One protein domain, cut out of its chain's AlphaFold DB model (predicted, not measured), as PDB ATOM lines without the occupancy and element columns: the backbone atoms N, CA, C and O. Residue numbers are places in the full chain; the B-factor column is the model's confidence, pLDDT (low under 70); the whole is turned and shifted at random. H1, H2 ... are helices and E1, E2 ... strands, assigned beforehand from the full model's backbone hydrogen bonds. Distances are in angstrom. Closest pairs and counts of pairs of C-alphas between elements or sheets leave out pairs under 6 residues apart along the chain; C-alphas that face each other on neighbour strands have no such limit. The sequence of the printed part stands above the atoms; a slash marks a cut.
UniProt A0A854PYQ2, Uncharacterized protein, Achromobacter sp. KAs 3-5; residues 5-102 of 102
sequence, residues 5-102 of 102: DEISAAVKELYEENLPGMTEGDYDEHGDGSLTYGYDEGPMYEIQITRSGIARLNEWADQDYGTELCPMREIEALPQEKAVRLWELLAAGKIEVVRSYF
ATOM      1  N   ASP A   5     -15.284 -34.939  34.002       97.00
ATOM      2  CA  ASP A   5     -15.594 -33.534  33.728       97.00
ATOM      3  C   ASP A   5     -14.476 -32.865  32.918       97.00
ATOM      4  O   ASP A   5     -14.759 -32.137  31.970       97.00
ATOM      5  N   GLU A   6     -13.208 -33.161  33.232       96.75
ATOM      6  CA  GLU A   6     -12.050 -32.670  32.469       96.75
ATOM      7  C   GLU A   6     -12.032 -33.239  31.043       96.75
ATOM      8  O   GLU A   6     -11.852 -32.488  30.086       96.75
ATOM      9  N   ILE A   7     -12.278 -34.547  30.883       97.19
ATOM     10  CA  ILE A   7     -12.366 -35.195  29.562       97.19
ATOM     11  C   ILE A   7     -13.525 -34.603  28.757       97.19
ATOM     12  O   ILE A   7     -13.356 -34.245  27.594       97.19
ATOM     13  N   SER A   8     -14.703 -34.481  29.366       96.81
ATOM     14  CA  SER A   8     -15.897 -33.962  28.696       96.81
ATOM     15  C   SER A   8     -15.723 -32.509  28.273       96.81
ATOM     16  O   SER A   8     -16.138 -32.149  27.174       96.81
ATOM     17  N   ALA A   9     -15.090 -31.683  29.110       95.00
ATOM     18  CA  ALA A   9     -14.771 -30.303  28.773       95.00
ATOM     19  C   ALA A   9     -13.800 -30.224  27.585       95.00
ATOM     20  O   ALA A   9     -14.095 -29.513  26.629       95.00
ATOM     21  N   ALA A  10     -12.717 -31.008  27.601       93.62
ATOM     22  CA  ALA A  10     -11.727 -31.026  26.523       93.62
ATOM     23  C   ALA A  10     -12.312 -31.522  25.189       93.62
ATOM     24  O   ALA A  10     -12.093 -30.911  24.147       93.62
ATOM     25  N   VAL A  11     -13.109 -32.599  25.202       94.88
ATOM     26  CA  VAL A  11     -13.782 -33.094  23.986       94.88
ATOM     27  C   VAL A  11     -14.816 -32.089  23.484       94.88
ATOM     28  O   VAL A  11     -14.974 -31.915  22.279       94.88
ATOM     29  N   LYS A  12     -15.539 -31.422  24.389       94.00
ATOM     30  CA  LYS A  12     -16.496 -30.388  24.000       94.00
ATOM     31  C   LYS A  12     -15.801 -29.220  23.312       94.00
ATOM     32  O   LYS A  12     -16.281 -28.780  22.275       94.00
ATOM     33  N   GLU A  13     -14.700 -28.742  23.882       90.00
ATOM     34  CA  GLU A  13     -13.870 -27.709  23.269       90.00
ATOM     35  C   GLU A  13     -13.439 -28.164  21.874       90.00
ATOM     36  O   GLU A  13     -13.828 -27.540  20.902       90.00
ATOM     37  N   LEU A  14     -12.842 -29.346  21.737       89.94
ATOM     38  CA  LEU A  14     -12.420 -29.880  20.440       89.94
ATOM     39  C   LEU A  14     -13.528 -29.909  19.361       89.94
ATOM     40  O   LEU A  14     -13.275 -29.555  18.212       89.94
ATOM     41  N   TYR A  15     -14.751 -30.338  19.692       91.00
ATOM     42  CA  TYR A  15     -15.850 -30.466  18.714       91.00
ATOM     43  C   TYR A  15     -16.586 -29.148  18.438       91.00
ATOM     44  O   TYR A  15     -17.099 -28.943  17.334       91.00
ATOM     45  N   GLU A  16     -16.690 -28.270  19.437       88.19
ATOM     46  CA  GLU A  16     -17.500 -27.049  19.374       88.19
ATOM     47  C   GLU A  16     -16.660 -25.767  19.246       88.19
ATOM     48  O   GLU A  16     -17.230 -24.677  19.114       88.19
ATOM     49  N   GLU A  17     -15.328 -25.863  19.280       72.19
ATOM     50  CA  GLU A  17     -14.445 -24.704  19.241       72.19
ATOM     51  C   GLU A  17     -14.631 -23.915  17.943       72.19
ATOM     52  O   GLU A  17     -14.533 -24.406  16.815       72.19
ATOM     53  N   ASN A  18     -14.950 -22.641  18.145       68.12
ATOM     54  CA  ASN A  18     -15.088 -21.635  17.111       68.12
ATOM     55  C   ASN A  18     -14.309 -20.408  17.582       68.12
ATOM     56  O   ASN A  18     -14.897 -19.417  18.031       68.12
ATOM     57  N   LEU A  19     -12.977 -20.495  17.552       70.44
ATOM     58  CA  LEU A  19     -12.124 -19.371  17.921       70.44
ATOM     59  C   LEU A  19     -12.331 -18.218  16.926       70.44
ATOM     60  O   LEU A  19     -12.186 -18.410  15.712       70.44
ATOM     61  N   PRO A  20     -12.674 -17.003  17.402       67.31
ATOM     62  CA  PRO A  20     -12.839 -15.852  16.527       67.31
ATOM     63  C   PRO A  20     -11.533 -15.547  15.790       67.31
ATOM     64  O   PRO A  20     -10.525 -15.225  16.413       67.31
ATOM     65  N   GLY A  21     -11.567 -15.605  14.459       71.12
ATOM     66  CA  GLY A  21     -10.413 -15.299  13.611       71.12
ATOM     67  C   GLY A  21      -9.606 -16.509  13.141       71.12
ATOM     68  O   GLY A  21      -8.671 -16.298  12.378       71.12
ATOM     69  N   MET A  22      -9.979 -17.735  13.524       71.62
ATOM     70  CA  MET A  22      -9.435 -18.948  12.903       71.62
ATOM     71  C   MET A  22     -10.173 -19.302  11.610       71.62
ATOM     72  O   MET A  22     -11.400 -19.195  11.519       71.62
ATOM     73  N   THR A  23      -9.414 -19.724  10.606       76.06
ATOM     74  CA  THR A  23      -9.889 -20.236   9.317       76.06
ATOM     75  C   THR A  23      -9.863 -21.763   9.302       76.06
ATOM     76  O   THR A  23      -9.164 -22.374  10.102       76.06
ATOM     77  N   GLU A  24     -10.579 -22.401   8.370       71.06
ATOM     78  CA  GLU A  24     -10.507 -23.865   8.177       71.06
ATOM     79  C   GLU A  24      -9.062 -24.363   7.997       71.06
ATOM     80  O   GLU A  24      -8.706 -25.401   8.536       71.06
ATOM     81  N   GLY A  25      -8.196 -23.583   7.335       71.00
ATOM     82  CA  GLY A  25      -6.782 -23.938   7.177       71.00
ATOM     83  C   GLY A  25      -5.989 -23.933   8.488       71.00
ATOM     84  O   GLY A  25      -5.075 -24.735   8.635       71.00
ATOM     85  N   ASP A  26      -6.362 -23.087   9.454       71.00
ATOM     86  CA  ASP A  26      -5.741 -23.085  10.787       71.00
ATOM     87  C   ASP A  26      -6.172 -24.321  11.597       71.00
ATOM     88  O   ASP A  26      -5.392 -24.881  12.368       71.00
ATOM     89  N   TYR A  27      -7.407 -24.789  11.385       69.00
ATOM     90  CA  TYR A  27      -7.895 -26.036  11.975       69.00
ATOM     91  C   TYR A  27      -7.305 -27.281  11.299       69.00
ATOM     92  O   TYR A  27      -7.166 -28.304  11.958       69.00
ATOM     93  N   ASP A  28      -6.917 -27.225  10.027       68.06
ATOM     94  CA  ASP A  28      -6.225 -28.347   9.380       68.06
ATOM     95  C   ASP A  28      -4.796 -28.554   9.931       68.06
ATOM     96  O   ASP A  28      -4.279 -29.669   9.884       68.06
ATOM     97  N   GLU A  29      -4.158 -27.508  10.476       66.88
ATOM     98  CA  GLU A  29      -2.797 -27.579  11.037       66.88
ATOM     99  C   GLU A  29      -2.779 -27.986  12.528       66.88
ATOM    100  O   GLU A  29      -1.845 -28.659  12.969       66.88
ATOM    101  N   HIS A  30      -3.821 -27.634  13.298       65.25
ATOM    102  CA  HIS A  30      -3.904 -27.858  14.754       65.25
ATOM    103  C   HIS A  30      -5.311 -28.251  15.257       65.25
ATOM    104  O   HIS A  30      -5.729 -27.849  16.341       65.25
ATOM    105  N   GLY A  31      -6.080 -29.009  14.475       76.88
ATOM    106  CA  GLY A  31      -7.491 -29.318  14.764       76.88
ATOM    107  C   GLY A  31      -7.750 -30.588  15.564       76.88
ATOM    108  O   GLY A  31      -8.873 -31.104  15.512       76.88
ATOM    109  N   ASP A  32      -6.737 -31.129  16.239       87.94
ATOM    110  CA  ASP A  32      -6.842 -32.367  16.999       87.94
ATOM    111  C   ASP A  32      -6.368 -32.242  18.449       87.94
ATOM    112  O   ASP A  32      -5.507 -31.434  18.793       87.94
ATOM    113  N   GLY A  33      -6.973 -33.057  19.308       92.88
ATOM    114  CA  GLY A  33      -6.523 -33.296  20.670       92.88
ATOM    115  C   GLY A  33      -6.066 -34.739  20.821       92.88
ATOM    116  O   GLY A  33      -6.637 -35.646  20.209       92.88
ATOM    117  N   SER A  34      -5.072 -34.972  21.673       95.25
ATOM    118  CA  SER A  34      -4.592 -36.315  21.990       95.25
ATOM    119  C   SER A  34      -4.676 -36.616  23.481       95.25
ATOM    120  O   SER A  34      -4.472 -35.758  24.343       95.25
ATOM    121  N   LEU A  35      -4.978 -37.875  23.790       96.88
ATOM    122  CA  LEU A  35      -4.821 -38.440  25.122       96.88
ATOM    123  C   LEU A  35      -3.894 -39.645  25.025       96.88
ATOM    124  O   LEU A  35      -4.040 -40.476  24.127       96.88
ATOM    125  N   THR A  36      -2.970 -39.749  25.974       96.44
ATOM    126  CA  THR A  36      -2.014 -40.848  26.048       96.44
ATOM    127  C   THR A  36      -2.152 -41.636  27.346       96.44
ATOM    128  O   THR A  36      -2.505 -41.103  28.401       96.44
ATOM    129  N   TYR A  37      -1.888 -42.936  27.266       96.81
ATOM    130  CA  TYR A  37      -1.790 -43.838  28.408       96.81
ATOM    131  C   TYR A  37      -0.619 -44.793  28.179       96.81
ATOM    132  O   TYR A  37      -0.559 -45.452  27.145       96.81
ATOM    133  N   GLY A  38       0.292 -44.903  29.142       94.19
ATOM    134  CA  GLY A  38       1.463 -45.770  29.035       94.19
ATOM    135  C   GLY A  38       2.360 -45.693  30.264       94.19
ATOM    136  O   GLY A  38       2.006 -45.073  31.269       94.19
ATOM    137  N   TYR A  39       3.518 -46.340  30.173       87.44
ATOM    138  CA  TYR A  39       4.544 -46.400  31.217       87.44
ATOM    139  C   TYR A  39       5.907 -46.033  30.620       87.44
ATOM    140  O   TYR A  39       6.060 -46.060  29.405       87.44
ATOM    141  N   ASP A  40       6.888 -45.689  31.457       84.00
ATOM    142  CA  ASP A  40       8.217 -45.266  30.980       84.00
ATOM    143  C   ASP A  40       8.953 -46.396  30.236       84.00
ATOM    144  O   ASP A  40       9.560 -46.164  29.197       84.00
ATOM    145  N   GLU A  41       8.847 -47.634  30.729       86.94
ATOM    146  CA  GLU A  41       9.426 -48.839  30.115       86.94
ATOM    147  C   GLU A  41       8.319 -49.826  29.703       86.94
ATOM    148  O   GLU A  41       8.240 -50.958  30.191       86.94
ATOM    149  N   GLY A  42       7.398 -49.392  28.843       92.31
ATOM    150  CA  GLY A  42       6.355 -50.272  28.327       92.31
ATOM    151  C   GLY A  42       5.401 -49.598  27.350       92.31
ATOM    152  O   GLY A  42       5.524 -48.402  27.099       92.31
ATOM    153  N   PRO A  43       4.418 -50.356  26.829       95.62
ATOM    154  CA  PRO A  43       3.559 -49.886  25.758       95.62
ATOM    155  C   PRO A  43       2.887 -48.549  26.064       95.62
ATOM    156  O   PRO A  43       2.346 -48.342  27.157       95.62
ATOM    157  N   MET A  44       2.888 -47.682  25.061       96.94
ATOM    158  CA  MET A  44       2.260 -46.370  25.068       96.94
ATOM    159  C   MET A  44       1.144 -46.358  24.024       96.94
ATOM    160  O   MET A  44       1.322 -46.776  22.883       96.94
ATOM    161  N   TYR A  45      -0.028 -45.889  24.428       97.81
ATOM    162  CA  TYR A  45      -1.234 -45.846  23.614       97.81
ATOM    163  C   TYR A  45      -1.670 -44.398  23.476       97.81
ATOM    164  O   TYR A  45      -1.781 -43.691  24.476       97.81
ATOM    165  N   GLU A  46      -1.954 -43.975  22.255       97.50
ATOM    166  CA  GLU A  46      -2.406 -42.625  21.952       97.50
ATOM    167  C   GLU A  46      -3.719 -42.690  21.182       97.50
ATOM    168  O   GLU A  46      -3.824 -43.404  20.184       97.50
ATOM    169  N   ILE A  47      -4.710 -41.927  21.643       98.12
ATOM    170  CA  ILE A  47      -5.902 -41.625  20.854       98.12
ATOM    171  C   ILE A  47      -5.874 -40.147  20.492       98.12
ATOM    172  O   ILE A  47      -6.076 -39.295  21.362       98.12
ATOM    173  N   GLN A  48      -5.684 -39.870  19.206       96.88
ATOM    174  CA  GLN A  48      -5.851 -38.550  18.604       96.88
ATOM    175  C   GLN A  48      -7.287 -38.423  18.084       96.88
ATOM    176  O   GLN A  48      -7.787 -39.351  17.451       96.88
ATOM    177  N   ILE A  49      -7.963 -37.307  18.347       96.06
ATOM    178  CA  ILE A  49      -9.310 -37.021  17.838       96.06
ATOM    179  C   ILE A  49      -9.307 -35.630  17.219       96.06
ATOM    180  O   ILE A  49      -8.856 -34.683  17.853       96.06
ATOM    181  N   THR A  50      -9.823 -35.500  15.999       92.12
ATOM    182  CA  THR A  50     -10.016 -34.207  15.331       92.12
ATOM    183  C   THR A  50     -11.375 -33.599  15.677       92.12
ATOM    184  O   THR A  50     -12.323 -34.310  16.022       92.12
ATOM    185  N   ARG A  51     -11.535 -32.290  15.457       89.19
ATOM    186  CA  ARG A  51     -12.836 -31.599  15.560       89.19
ATOM    187  C   ARG A  51     -13.946 -32.177  14.670       89.19
ATOM    188  O   ARG A  51     -15.127 -32.026  14.963       89.19
ATOM    189  N   SER A  52     -13.576 -32.828  13.565       89.44
ATOM    190  CA  SER A  52     -14.503 -33.490  12.634       89.44
ATOM    191  C   SER A  52     -14.867 -34.918  13.062       89.44
ATOM    192  O   SER A  52     -15.655 -35.587  12.389       89.44
ATOM    193  N   GLY A  53     -14.319 -35.387  14.184       93.25
ATOM    194  CA  GLY A  53     -14.549 -36.722  14.716       93.25
ATOM    195  C   GLY A  53     -13.747 -37.811  14.013       93.25
ATOM    196  O   GLY A  53     -14.155 -38.968  14.045       93.25
ATOM    197  N   ILE A  54     -12.622 -37.486  13.375       95.31
ATOM    198  CA  ILE A  54     -11.663 -38.517  12.968       95.31
ATOM    199  C   ILE A  54     -10.885 -38.915  14.217       95.31
ATOM    200  O   ILE A  54     -10.222 -38.074  14.819       95.31
ATOM    201  N   ALA A  55     -10.977 -40.180  14.618       97.25
ATOM    202  CA  ALA A  55     -10.217 -40.724  15.735       97.25
ATOM    203  C   ALA A  55      -9.147 -41.681  15.219       97.25
ATOM    204  O   ALA A  55      -9.449 -42.543  14.396       97.25
ATOM    205  N   ARG A  56      -7.922 -41.571  15.735       97.88
ATOM    206  CA  ARG A  56      -6.788 -42.439  15.404       97.88
ATOM    207  C   ARG A  56      -6.229 -43.081  16.657       97.88
ATOM    208  O   ARG A  56      -6.001 -42.389  17.645       97.88
ATOM    209  N   LEU A  57      -5.999 -44.387  16.597       98.38
ATOM    210  CA  LEU A  57      -5.316 -45.153  17.628       98.38
ATOM    211  C   LEU A  57      -3.911 -45.504  17.145       98.38
ATOM    212  O   LEU A  57      -3.762 -46.284  16.199       98.38
ATOM    213  N   ASN A  58      -2.908 -44.982  17.846       97.94
ATOM    214  CA  ASN A  58      -1.514 -45.385  17.698       97.94
ATOM    215  C   ASN A  58      -1.083 -46.212  18.915       97.94
ATOM    216  O   ASN A  58      -1.456 -45.917  20.054       97.94
ATOM    217  N   GLU A  59      -0.285 -47.249  18.671       97.81
ATOM    218  CA  GLU A  59       0.285 -48.088  19.723       97.81
ATOM    219  C   GLU A  59       1.795 -48.187  19.536       97.81
ATOM    220  O   GLU A  59       2.270 -48.596  18.477       97.81
ATOM    221  N   TRP A  60       2.540 -47.855  20.583       97.25
ATOM    222  CA  TRP A  60       3.993 -47.745  20.578       97.25
ATOM    223  C   TRP A  60       4.596 -48.644  21.645       97.25
ATOM    224  O   TRP A  60       3.969 -48.914  22.672       97.25
ATOM    225  N   ALA A  61       5.810 -49.133  21.402       96.00
ATOM    226  CA  ALA A  61       6.515 -49.995  22.345       96.00
ATOM    227  C   ALA A  61       6.852 -49.275  23.661       96.00
ATOM    228  O   ALA A  61       6.880 -49.924  24.706       96.00
ATOM    229  N   ASP A  62       7.070 -47.961  23.584       94.31
ATOM    230  CA  ASP A  62       7.458 -47.061  24.667       94.31
ATOM    231  C   ASP A  62       7.121 -45.594  24.314       94.31
ATOM    232  O   ASP A  62       6.515 -45.301  23.278       94.31
ATOM    233  N   GLN A  63       7.493 -44.667  25.202       92.19
ATOM    234  CA  GLN A  63       7.278 -43.223  25.046       92.19
ATOM    235  C   GLN A  63       8.256 -42.548  24.074       92.19
ATOM    236  O   GLN A  63       8.115 -41.352  23.828       92.19
ATOM    237  N   ASP A  64       9.228 -43.274  23.512       92.44
ATOM    238  CA  ASP A  64      10.141 -42.712  22.511       92.44
ATOM    239  C   ASP A  64       9.494 -42.678  21.118       92.44
ATOM    240  O   ASP A  64      10.074 -42.122  20.183       92.44
ATOM    241  N   TYR A  65       8.300 -43.272  20.958       90.12
ATOM    242  CA  TYR A  65       7.570 -43.370  19.686       90.12
ATOM    243  C   TYR A  65       8.428 -43.982  18.557       90.12
ATOM    244  O   TYR A  65       8.194 -43.762  17.371       90.12
ATOM    245  N   GLY A  66       9.460 -44.756  18.917       93.19
ATOM    246  CA  GLY A  66      10.436 -45.287  17.966       93.19
ATOM    247  C   GLY A  66       9.997 -46.586  17.292       93.19
ATOM    248  O   GLY A  66      10.499 -46.927  16.222       93.19
ATOM    249  N   THR A  67       9.079 -47.332  17.916       95.25
ATOM    250  CA  THR A  67       8.579 -48.619  17.412       95.25
ATOM    251  C   THR A  67       7.063 -48.696  17.533       95.25
ATOM    252  O   THR A  67       6.531 -48.787  18.638       95.25
ATOM    253  N   GLU A  68       6.375 -48.721  16.393       96.75
ATOM    254  CA  GLU A  68       4.945 -49.032  16.316       96.75
ATOM    255  C   GLU A  68       4.704 -50.513  16.645       96.75
ATOM    256  O   GLU A  68       5.354 -51.405  16.094       96.75
ATOM    257  N   LEU A  69       3.746 -50.789  17.529       96.12
ATOM    258  CA  LEU A  69       3.328 -52.153  17.870       96.12
ATOM    259  C   LEU A  69       2.326 -52.720  16.863       96.12
ATOM    260  O   LEU A  69       2.271 -53.933  16.648       96.12
ATOM    261  N   CYS A  70       1.524 -51.852  16.249       95.19
ATOM    262  CA  CYS A  70       0.595 -52.197  15.184       95.19
ATOM    263  C   CYS A  70       0.368 -50.993  14.261       95.19
ATOM    264  O   CYS A  70       0.539 -49.862  14.713       95.19
ATOM    265  N   PRO A  71      -0.095 -51.212  13.012       96.94
ATOM    266  CA  PRO A  71      -0.522 -50.112  12.157       96.94
ATOM    267  C   PRO A  71      -1.580 -49.241  12.842       96.94
ATOM    268  O   PRO A  71      -2.467 -49.765  13.530       96.94
ATOM    269  N   MET A  72      -1.501 -47.930  12.608       96.81
ATOM    270  CA  MET A  72      -2.520 -46.971  13.030       96.81
ATOM    271  C   MET A  72      -3.903 -47.414  12.541       96.81
ATOM    272  O   MET A  72      -4.068 -47.851  11.397       96.81
ATOM    273  N   ARG A  73      -4.898 -47.317  13.425       98.12
ATOM    274  CA  ARG A  73      -6.306 -47.564  13.089       98.12
ATOM    275  C   ARG A  73      -7.105 -46.281  13.205       98.12
ATOM    276  O   ARG A  73      -6.892 -45.512  14.138       98.12
ATOM    277  N   GLU A  74      -8.054 -46.097  12.297       97.69
ATOM    278  CA  GLU A  74      -8.837 -44.870  12.179       97.69
ATOM    279  C   GLU A  74     -10.340 -45.164  12.162       97.69
ATOM    280  O   GLU A  74     -10.791 -46.154  11.584       97.69
ATOM    281  N   ILE A  75     -11.109 -44.275  12.786       97.12
ATOM    282  CA  ILE A  75     -12.565 -44.207  12.679       97.12
ATOM    283  C   ILE A  75     -12.917 -42.807  12.191       97.12
ATOM    284  O   ILE A  75     -12.487 -41.816  12.782       97.12
ATOM    285  N   GLU A  76     -13.745 -42.719  11.158       95.12
ATOM    286  CA  GLU A  76     -14.291 -41.451  10.679       95.12
ATOM    287  C   GLU A  76     -15.631 -41.120  11.357       95.12
ATOM    288  O   GLU A  76     -16.394 -42.013  11.744       95.12
ATOM    289  N   ALA A  77     -15.950 -39.824  11.447       92.88
ATOM    290  CA  ALA A  77     -17.240 -39.309  11.919       92.88
ATOM    291  C   ALA A  77     -17.678 -39.834  13.306       92.88
ATOM    292  O   ALA A  77     -18.859 -40.107  13.551       92.88
ATOM    293  N   LEU A  78     -16.731 -39.969  14.236       96.38
ATOM    294  CA  LEU A  78     -16.975 -40.342  15.622       96.38
ATOM    295  C   LEU A  78     -17.831 -39.267  16.324       96.38
ATOM    296  O   LEU A  78     -17.406 -38.114  16.424       96.38
ATOM    297  N   PRO A  79     -19.015 -39.608  16.863       96.25
ATOM    298  CA  PRO A  79     -19.819 -38.665  17.635       96.25
ATOM    299  C   PRO A  79     -19.116 -38.231  18.927       96.25
ATOM    300  O   PRO A  79     -18.488 -39.056  19.592       96.25
ATOM    301  N   GLN A  80     -19.320 -36.978  19.339       96.69
ATOM    302  CA  GLN A  80     -18.722 -36.374  20.540       96.69
ATOM    303  C   GLN A  80     -18.881 -37.233  21.811       96.69
ATOM    304  O   GLN A  80     -17.912 -37.460  22.529       96.69
ATOM    305  N   GLU A  81     -20.066 -37.801  22.071       96.88
ATOM    306  CA  GLU A  81     -20.275 -38.701  23.225       96.88
ATOM    307  C   GLU A  81     -19.382 -39.951  23.175       96.88
ATOM    308  O   GLU A  81     -18.897 -40.427  24.205       96.88
ATOM    309  N   LYS A  82     -19.134 -40.496  21.976       97.62
ATOM    310  CA  LYS A  82     -18.234 -41.643  21.812       97.62
ATOM    311  C   LYS A  82     -16.768 -41.239  21.946       97.62
ATOM    312  O   LYS A  82     -15.995 -42.053  22.444       97.62
ATOM    313  N   ALA A  83     -16.397 -40.016  21.564       97.75
ATOM    314  CA  ALA A  83     -15.063 -39.467  21.806       97.75
ATOM    315  C   ALA A  83     -14.766 -39.348  23.305       97.75
ATOM    316  O   ALA A  83     -13.755 -39.883  23.762       97.75
ATOM    317  N   VAL A  84     -15.702 -38.785  24.088       98.06
ATOM    318  CA  VAL A  84     -15.616 -38.777  25.563       98.06
ATOM    319  C   VAL A  84     -15.408 -40.194  26.080       98.06
ATOM    320  O   VAL A  84     -14.459 -40.460  26.816       98.06
ATOM    321  N   ARG A  85     -16.248 -41.138  25.637       98.06
ATOM    322  CA  ARG A  85     -16.163 -42.522  26.102       98.06
ATOM    323  C   ARG A  85     -14.829 -43.194  25.760       98.06
ATOM    324  O   ARG A  85     -14.312 -43.957  26.574       98.06
ATOM    325  N   LEU A  86     -14.284 -42.952  24.571       97.94
ATOM    326  CA  LEU A  86     -12.994 -43.508  24.163       97.94
ATOM    327  C   LEU A  86     -11.852 -42.981  25.030       97.94
ATOM    328  O   LEU A  86     -11.056 -43.779  25.526       97.94
ATOM    329  N   TRP A  87     -11.807 -41.671  25.277       98.31
ATOM    330  CA  TRP A  87     -10.808 -41.079  26.165       98.31
ATOM    331  C   TRP A  87     -10.953 -41.551  27.615       98.31
ATOM    332  O   TRP A  87      -9.946 -41.841  28.251       98.31
ATOM    333  N   GLU A  88     -12.169 -41.748  28.131       98.31
ATOM    334  CA  GLU A  88     -12.366 -42.369  29.452       98.31
ATOM    335  C   GLU A  88     -11.812 -43.795  29.528       98.31
ATOM    336  O   GLU A  88     -11.201 -44.185  30.525       98.31
ATOM    337  N   LEU A  89     -12.062 -44.603  28.493       98.44
ATOM    338  CA  LEU A  89     -11.589 -45.983  28.433       98.44
ATOM    339  C   LEU A  89     -10.064 -46.034  28.369       98.44
ATOM    340  O   LEU A  89      -9.463 -46.853  29.070       98.44
ATOM    341  N   LEU A  90      -9.453 -45.150  27.574       98.31
ATOM    342  CA  LEU A  90      -8.004 -45.014  27.499       98.31
ATOM    343  C   LEU A  90      -7.428 -44.558  28.837       98.31
ATOM    344  O   LEU A  90      -6.543 -45.224  29.367       98.31
ATOM    345  N   ALA A  91      -7.983 -43.490  29.420       97.50
ATOM    346  CA  ALA A  91      -7.591 -43.003  30.732       97.50
ATOM    347  C   ALA A  91      -7.672 -44.129  31.761       97.50
ATOM    348  O   ALA A  91      -6.747 -44.295  32.528       97.50
ATOM    349  N   ALA A  92      -8.709 -44.969  31.753       96.94
ATOM    350  CA  ALA A  92      -8.851 -46.095  32.678       96.94
ATOM    351  C   ALA A  92      -7.998 -47.340  32.338       96.94
ATOM    352  O   ALA A  92      -8.177 -48.387  32.973       96.94
ATOM    353  N   GLY A  93      -7.122 -47.276  31.330       96.81
ATOM    354  CA  GLY A  93      -6.272 -48.388  30.896       96.81
ATOM    355  C   GLY A  93      -7.041 -49.571  30.298       96.81
ATOM    356  O   GLY A  93      -6.565 -50.706  30.321       96.81
ATOM    357  N   LYS A  94      -8.261 -49.357  29.786       98.00
ATOM    358  CA  LYS A  94      -9.121 -50.405  29.204       98.00
ATOM    359  C   LYS A  94      -8.771 -50.672  27.739       98.00
ATOM    360  O   LYS A  94      -9.641 -50.631  26.875       98.00
ATOM    361  N   ILE A  95      -7.502 -50.980  27.476       97.38
ATOM    362  CA  ILE A  95      -6.927 -51.064  26.125       97.38
ATOM    363  C   ILE A  95      -7.661 -52.059  25.221       97.38
ATOM    364  O   ILE A  95      -8.000 -51.719  24.097       97.38
ATOM    365  N   GLU A  96      -8.001 -53.253  25.712       97.75
ATOM    366  CA  GLU A  96      -8.754 -54.228  24.903       97.75
ATOM    367  C   GLU A  96     -10.142 -53.714  24.498       97.75
ATOM    368  O   GLU A  96     -10.625 -53.998  23.404       97.75
ATOM    369  N   VAL A  97     -10.778 -52.914  25.360       98.12
ATOM    370  CA  VAL A  97     -12.062 -52.287  25.036       98.12
ATOM    371  C   VAL A  97     -11.847 -51.178  24.015       98.12
ATOM    372  O   VAL A  97     -12.566 -51.159  23.026       98.12
ATOM    373  N   VAL A  98     -10.842 -50.314  24.197       97.88
ATOM    374  CA  VAL A  98     -10.465 -49.281  23.215       97.88
ATOM    375  C   VAL A  98     -10.242 -49.902  21.838       97.88
ATOM    376  O   VAL A  98     -10.878 -49.484  20.879       97.88
ATOM    377  N   ARG A  99      -9.423 -50.954  21.749       97.38
ATOM    378  CA  ARG A  99      -9.138 -51.659  20.493       97.38
ATOM    379  C   ARG A  99     -10.395 -52.168  19.797       97.38
ATOM    380  O   ARG A  99     -10.400 -52.208  18.584       97.38
ATOM    381  N   SER A 100     -11.446 -52.539  20.530       96.56
ATOM    382  CA  SER A 100     -12.689 -53.037  19.921       96.56
ATOM    383  C   SER A 100     -13.557 -51.959  19.258       96.56
ATOM    384  O   SER A 100     -14.517 -52.297  18.569       96.56
ATOM    385  N   TYR A 101     -13.251 -50.677  19.477       94.94
ATOM    386  CA  TYR A 101     -13.912 -49.574  18.779       94.94
ATOM    387  C   TYR A 101     -13.321 -49.326  17.384       94.94
ATOM    388  O   TYR A 101     -14.019 -48.721  16.573       94.94
ATOM    389  N   PHE A 102     -12.087 -49.785  17.133       94.75
ATOM    390  CA  PHE A 102     -11.287 -49.557  15.925       94.75
ATOM    391  C   PHE A 102     -11.126 -50.842  15.104       94.75
ATOM    392  O   PHE A 102     -11.410 -50.807  13.890       94.75
TER     393      PHE A 102
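AT A GLANCE: This is residues 5 to 102 of the 102 residues of an uncharacterized protein of Achromobacter sp. KAs 3-5 (UniProt A0A854PYQ2). A twisted slab of four strands has two helices, H1 and H3, over one face, both nearer its E1 and E2 side, while no named helix lies over the other face. The short helix H4 follows H3 and only grazes the sheet, and residues 20 to 26, of which 24 to 26 belong to H2, stick out at one end. The printed part has 98 residues, with four named helices and four named strands in the order H1 H2 E1 E2 E3 E4 H3 H4; the sheet runs E1 E2 E3 E4, antiparallel throughout, and the class is mixed, helices and strands. It is compact, with a radius of gyration of the C-alphas of 13.8 A, yet elongated in outline, spanning 42 by 26 by 22 A.

HOW THE PARTS SIT: H1, residues 5 to 16, and H3, residues 80 to 91, touch at Ser 8 and Val 84, their closest C-alphas, 5.8 A apart, at a steep tilt of 42 degrees, opposite ways. H2, residues 24 to 30, is apart from both and is not on the sheet. E1, residues 32 to 39, E2, residues 42 to 50, E3, residues 55 to 60, and E4, residues 68 to 75, form a meander, each strand the antiparallel neighbour of the one before, in three hairpins. N 35 and O 47 are within hydrogen-bond range at 3.0 A between E1 and E2, N 46 and O 58 at 3.0 A between E2 and E3, and N 57 and O 73 at 2.8 A between E3 and E4. H1 and H3 are on the same face of the sheet, two layers in all, at heights over the sheet of 10.4 A and 9.6 A. On the local plane H1 runs along E1 at 7 degrees, and H3 along E2 at 12 degrees. H3 touches H4, residues 95 to 99, with residues 86 to 90 alone; the C-alphas of Leu 89 and Val 98 are closest, at 6.3 A. In H1, H2, H3 and H4 every O i to N i+4 pair is within hydrogen-bond range.

IN THESE COORDINATES: H1 begins at C-alpha 5, (-15.594, -33.534, 33.728), and is 15.9 A long; H2 is 10.1 A. E1 measures 23.0 A, E2 26.4 A, E3 16.6 A and E4 18.5 A. H3 is 16.5 A long, and H4, 6.1 A, ends at C-alpha 99, (-9.138, -51.659, 20.493).

THE WHOLE: The two C-alphas farthest apart, those of Gly 21 and Glu 41, are 42.3 A apart. The printed part has no cut and no long link. Mean pLDDT of the printed part is 91.5; residues 18, 20 and 27 to 30 are under 70.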